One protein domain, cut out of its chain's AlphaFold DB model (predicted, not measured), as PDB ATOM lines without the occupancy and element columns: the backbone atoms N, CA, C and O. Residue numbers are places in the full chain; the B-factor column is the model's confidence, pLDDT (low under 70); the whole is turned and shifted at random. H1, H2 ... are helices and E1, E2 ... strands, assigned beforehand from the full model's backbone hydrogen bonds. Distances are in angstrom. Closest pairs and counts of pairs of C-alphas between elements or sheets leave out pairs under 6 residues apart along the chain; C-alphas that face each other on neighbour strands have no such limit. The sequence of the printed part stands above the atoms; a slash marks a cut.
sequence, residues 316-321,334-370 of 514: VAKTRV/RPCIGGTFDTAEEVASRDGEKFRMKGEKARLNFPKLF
ATOM      1  N   VAL A 316     160.190 158.131 167.479       59.31
ATOM      2  CA  VAL A 316     161.375 158.937 167.852       59.31
ATOM      3  C   VAL A 316     161.686 158.831 169.348       59.31
ATOM      4  O   VAL A 316     161.014 159.437 170.188       59.31
ATOM      5  N   ALA A 317     162.751 158.106 169.697       55.66
ATOM      6  CA  ALA A 317     163.154 157.876 171.084       55.66
ATOM      7  C   ALA A 317     163.999 159.043 171.643       55.66
ATOM      8  O   ALA A 317     165.200 159.160 171.393       55.66
ATOM      9  N   LYS A 318     163.377 159.927 172.434       52.94
ATOM     10  CA  LYS A 318     164.028 161.123 173.010       52.94
ATOM     11  C   LYS A 318     164.566 160.859 174.424       52.94
ATOM     12  O   LYS A 318     163.849 161.030 175.412       52.94
ATOM     13  N   THR A 319     165.845 160.505 174.542       55.00
ATOM     14  CA  THR A 319     166.487 160.218 175.838       55.00
ATOM     15  C   THR A 319     166.917 161.506 176.552       55.00
ATOM     16  O   THR A 319     167.769 162.266 176.090       55.00
ATOM     17  N   ARG A 320     166.343 161.760 177.736       47.34
ATOM     18  CA  ARG A 320     166.680 162.920 178.582       47.34
ATOM     19  C   ARG A 320     167.866 162.614 179.502       47.34
ATOM     20  O   ARG A 320     167.678 162.329 180.686       47.34
ATOM     21  N   VAL A 321     169.083 162.704 178.970       43.91
ATOM     22  CA  VAL A 321     170.314 162.610 179.769       43.91
ATOM     23  C   VAL A 321     170.413 163.814 180.718       43.91
ATOM     24  O   VAL A 321     170.288 164.966 180.308       43.91
ATOM     25  N   ARG A 334     169.697 170.005 176.726       44.56
ATOM     26  CA  ARG A 334     169.697 169.372 175.391       44.56
ATOM     27  C   ARG A 334     169.060 167.972 175.481       44.56
ATOM     28  O   ARG A 334     169.520 167.174 176.296       44.56
ATOM     29  N   PRO A 335     168.002 167.655 174.712       41.75
ATOM     30  CA  PRO A 335     167.538 166.280 174.564       41.75
ATOM     31  C   PRO A 335     168.475 165.537 173.605       41.75
ATOM     32  O   PRO A 335     168.668 165.974 172.473       41.75
ATOM     33  N   CYS A 336     169.034 164.407 174.033       43.44
ATOM     34  CA  CYS A 336     169.756 163.521 173.127       43.44
ATOM     35  C   CYS A 336     168.716 162.772 172.280       43.44
ATOM     36  O   CYS A 336     167.890 162.027 172.818       43.44
ATOM     37  N   ILE A 337     168.714 163.007 170.967       53.72
ATOM     38  CA  ILE A 337     167.843 162.285 170.034       53.72
ATOM     39  C   ILE A 337     168.472 160.912 169.817       53.72
ATOM     40  O   ILE A 337     169.497 160.794 169.154       53.72
ATOM     41  N   GLY A 338     167.876 159.874 170.400       52.56
ATOM     42  CA  GLY A 338     168.341 158.499 170.263       52.56
ATOM     43  C   GLY A 338     167.876 157.874 168.950       52.56
ATOM     44  O   GLY A 338     167.246 156.825 168.986       52.56
ATOM     45  N   GLY A 339     168.141 158.508 167.811       66.69
ATOM     46  CA  GLY A 339     167.704 158.017 166.502       66.69
ATOM     47  C   GLY A 339     166.184 158.015 166.277       66.69
ATOM     48  O   GLY A 339     165.391 158.530 167.076       66.69
ATOM     49  N   THR A 340     165.802 157.434 165.144       72.38
ATOM     50  CA  THR A 340     164.425 157.235 164.677       72.38
ATOM     51  C   THR A 340     164.252 155.772 164.297       72.38
ATOM     52  O   THR A 340     165.133 155.232 163.634       72.38
ATOM     53  N   PHE A 341     163.135 155.170 164.689       82.69
ATOM     54  CA  PHE A 341     162.842 153.749 164.498       82.69
ATOM     55  C   PHE A 341     161.552 153.587 163.704       82.69
ATOM     56  O   PHE A 341     160.632 154.408 163.838       82.69
ATOM     57  N   ASP A 342     161.481 152.535 162.899       76.38
ATOM     58  CA  ASP A 342     160.343 152.307 162.007       76.38
ATOM     59  C   ASP A 342     159.346 151.308 162.599       76.38
ATOM     60  O   ASP A 342     158.139 151.462 162.396       76.38
ATOM     61  N   THR A 343     159.814 150.379 163.438       79.88
ATOM     62  CA  THR A 343     158.963 149.470 164.222       79.88
ATOM     63  C   THR A 343     158.846 149.892 165.691       79.88
ATOM     64  O   THR A 343     159.653 150.658 166.226       79.88
ATOM     65  N   ALA A 344     157.810 149.394 166.374       68.56
ATOM     66  CA  ALA A 344     157.680 149.549 167.823       68.56
ATOM     67  C   ALA A 344     158.553 148.530 168.585       68.56
ATOM     68  O   ALA A 344     159.015 148.836 169.690       68.56
ATOM     69  N   GLU A 345     158.835 147.360 167.995       71.81
ATOM     70  CA  GLU A 345     159.733 146.354 168.577       71.81
ATOM     71  C   GLU A 345     161.187 146.851 168.665       71.81
ATOM     72  O   GLU A 345     161.834 146.671 169.699       71.81
ATOM     73  N   GLU A 346     161.692 147.576 167.659       70.81
ATOM     74  CA  GLU A 346     163.001 148.251 167.728       70.81
ATOM     75  C   GLU A 346     163.107 149.186 168.944       70.81
ATOM     76  O   GLU A 346     164.116 149.189 169.653       70.81
ATOM     77  N   VAL A 347     162.048 149.948 169.242       74.62
ATOM     78  CA  VAL A 347     162.012 150.858 170.401       74.62
ATOM     79  C   VAL A 347     162.014 150.078 171.724       74.62
ATOM     80  O   VAL A 347     162.555 150.569 172.722       74.62
ATOM     81  N   ALA A 348     161.458 148.862 171.739       73.19
ATOM     82  CA  ALA A 348     161.504 147.952 172.882       73.19
ATOM     83  C   ALA A 348     162.896 147.330 173.090       73.19
ATOM     84  O   ALA A 348     163.340 147.240 174.236       73.19
ATOM     85  N   SER A 349     163.629 146.991 172.017       74.62
ATOM     86  CA  SER A 349     164.991 146.415 172.097       74.62
ATOM     87  C   SER A 349     165.946 147.251 172.965       74.62
ATOM     88  O   SER A 349     166.790 146.730 173.700       74.62
ATOM     89  N   ARG A 350     165.736 148.573 172.979       77.38
ATOM     90  CA  ARG A 350     166.518 149.544 173.748       77.38
ATOM     91  C   ARG A 350     166.392 149.423 175.269       77.38
ATOM     92  O   ARG A 350     167.123 150.096 175.997       77.38
ATOM     93  N   ASP A 351     165.494 148.589 175.786       85.94
ATOM     94  CA  ASP A 351     165.528 148.206 177.199       85.94
ATOM     95  C   ASP A 351     166.845 147.495 177.565       85.94
ATOM     96  O   ASP A 351     167.364 147.746 178.652       85.94
ATOM     97  N   GLY A 352     167.471 146.752 176.643       84.56
ATOM     98  CA  GLY A 352     168.810 146.181 176.853       84.56
ATOM     99  C   GLY A 352     169.896 147.247 177.047       84.56
ATOM    100  O   GLY A 352     170.712 147.152 177.962       84.56
ATOM    101  N   GLU A 353     169.860 148.335 176.270       79.31
ATOM    102  CA  GLU A 353     170.787 149.469 176.423       79.31
ATOM    103  C   GLU A 353     170.564 150.206 177.763       79.31
ATOM    104  O   GLU A 353     171.518 150.584 178.450       79.31
ATOM    105  N   LYS A 354     169.299 150.369 178.186       84.62
ATOM    106  CA  LYS A 354     168.949 150.930 179.507       84.62
ATOM    107  C   LYS A 354     169.411 150.030 180.654       84.62
ATOM    108  O   LYS A 354     169.803 150.573 181.688       84.62
ATOM    109  N   PHE A 355     169.328 148.709 180.486       86.38
ATOM    110  CA  PHE A 355     169.795 147.716 181.452       86.38
ATOM    111  C   PHE A 355     171.320 147.776 181.569       86.38
ATOM    112  O   PHE A 355     171.823 148.031 182.660       86.38
ATOM    113  N   ARG A 356     172.057 147.733 180.450       83.75
ATOM    114  CA  ARG A 356     173.528 147.875 180.433       83.75
ATOM    115  C   ARG A 356     174.017 149.171 181.100       83.75
ATOM    116  O   ARG A 356     175.036 149.159 181.773       83.75
ATOM    117  N   MET A 357     173.272 150.275 180.983       80.00
ATOM    118  CA  MET A 357     173.605 151.555 181.637       80.00
ATOM    119  C   MET A 357     173.189 151.693 183.120       80.00
ATOM    120  O   MET A 357     173.507 152.718 183.731       80.00
ATOM    121  N   LYS A 358     172.407 150.769 183.702       82.31
ATOM    122  CA  LYS A 358     171.820 150.938 185.058       82.31
ATOM    123  C   LYS A 358     171.745 149.667 185.915       82.31
ATOM    124  O   LYS A 358     171.320 149.761 187.071       82.31
ATOM    125  N   GLY A 359     172.102 148.512 185.361       88.50
ATOM    126  CA  GLY A 359     171.874 147.194 185.949       88.50
ATOM    127  C   GLY A 359     170.404 146.956 186.312       88.50
ATOM    128  O   GLY A 359     169.488 147.552 185.743       88.50
ATOM    129  N   GLU A 360     170.196 146.153 187.350       86.94
ATOM    130  CA  GLU A 360     168.905 145.810 187.974       86.94
ATOM    131  C   GLU A 360     167.991 147.015 188.262       86.94
ATOM    132  O   GLU A 360     166.766 146.904 188.281       86.94
ATOM    133  N   LYS A 361     168.575 148.199 188.489       84.62
ATOM    134  CA  LYS A 361     167.849 149.439 188.819       84.62
ATOM    135  C   LYS A 361     167.323 150.156 187.566       84.62
ATOM    136  O   LYS A 361     166.802 151.276 187.648       84.62
ATOM    137  N   ALA A 362     167.426 149.529 186.394       91.00
ATOM    138  CA  ALA A 362     166.796 149.977 185.165       91.00
ATOM    139  C   ALA A 362     165.266 149.841 185.234       91.00
ATOM    140  O   ALA A 362     164.705 148.754 185.329       91.00
ATOM    141  N   ARG A 363     164.559 150.968 185.099       87.12
ATOM    142  CA  ARG A 363     163.129 150.956 184.767       87.12
ATOM    143  C   ARG A 363     162.965 150.628 183.284       87.12
ATOM    144  O   ARG A 363     163.089 151.523 182.446       87.12
ATOM    145  N   LEU A 364     162.742 149.349 183.008       92.69
ATOM    146  CA  LEU A 364     162.435 148.800 181.690       92.69
ATOM    147  C   LEU A 364     160.924 148.842 181.432       92.69
ATOM    148  O   LEU A 364     160.131 148.810 182.376       92.69
ATOM    149  N   ASN A 365     160.534 148.901 180.162       84.12
ATOM    150  CA  ASN A 365     159.146 148.748 179.729       84.12
ATOM    151  C   ASN A 365     158.725 147.268 179.791       84.12
ATOM    152  O   ASN A 365     157.587 146.974 180.152       84.12
ATOM    153  N   PHE A 366     159.655 146.340 179.519       87.75
ATOM    154  CA  PHE A 366     159.408 144.891 179.517       87.75
ATOM    155  C   PHE A 366     160.325 144.115 180.489       87.75
ATOM    156  O   PHE A 366     161.171 143.337 180.048       87.75
ATOM    157  N   PRO A 367     160.156 144.250 181.826       78.50
ATOM    158  CA  PRO A 367     161.032 143.595 182.807       78.50
ATOM    159  C   PRO A 367     161.126 142.068 182.659       78.50
ATOM    160  O   PRO A 367     162.184 141.491 182.890       78.50
ATOM    161  N   LYS A 368     160.035 141.411 182.233       74.88
ATOM    162  CA  LYS A 368     159.947 139.944 182.114       74.88
ATOM    163  C   LYS A 368     160.966 139.326 181.147       74.88
ATOM    164  O   LYS A 368     161.283 138.155 181.308       74.88
ATOM    165  N   LEU A 369     161.479 140.085 180.174       75.06
ATOM    166  CA  LEU A 369     162.462 139.585 179.202       75.06
ATOM    167  C   LEU A 369     163.867 139.413 179.802       75.06
ATOM    168  O   LEU A 369     164.654 138.630 179.286       75.06
ATOM    169  N   PHE A 370     164.172 140.105 180.905       69.81
ATOM    170  CA  PHE A 370     165.516 140.161 181.496       69.81
ATOM    171  C   PHE A 370     165.657 139.314 182.773       69.81
ATOM    172  O   PHE A 370     166.760 139.152 183.285       69.81
TER     173      PHE A 370
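AT A GLANCE: This is residues 316 to 321 and 334 to 370 of the 514 residues of an uncharacterized protein of Rhododendron simsii (UniProt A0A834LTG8). A two-stranded ribbon, E1 and E2, makes one end of a flat model; H1 and then H2 lead away from it, and residues 357 to 370, with no named element, loop at the other end. The printed part has 43 residues, in the order E1 E2 H1 H2; the sheet, E1 - E2, is antiparallel and the class mixed. It is only just compact, close to loose, radius of gyration of the C-alphas 10.8 A, spans 26 by 24 by 12 A.

HOW THE PARTS SIT: Look first at E1, residues 316 to 319, and E2, residues 336 to 341: antiparallel at 153 degrees, with N 338 and O 317 2.9 A apart, within hydrogen-bond range. From E2 go to H1, residues 344 to 349; their closest C-alphas, Phe 341 and Val 347, are 6.6 A apart. H2, residues 351 to 356, and H1 meet only through their link; H2 is apart from E1 and E2. In H1 and H2 every O i to N i+4 pair is within hydrogen-bond range.

IN THESE COORDINATES: Find C-alpha 316 at (161.375, 158.937, 167.852), where E1 begins its 9.6 A. E2 runs 14.8 A, H1 9.0 A, and H2 8.6 A to C-alpha 356 at (173.528, 147.875, 180.433).

THE WHOLE: Residues 322 to 333 are cut out; C-alphas 321 and 334 are 8.1 A apart. The links E2 to H1 and H1 to H2 are tight. Residues 316 to 321, 334 to 339, 344 and 370 have pLDDT under 70.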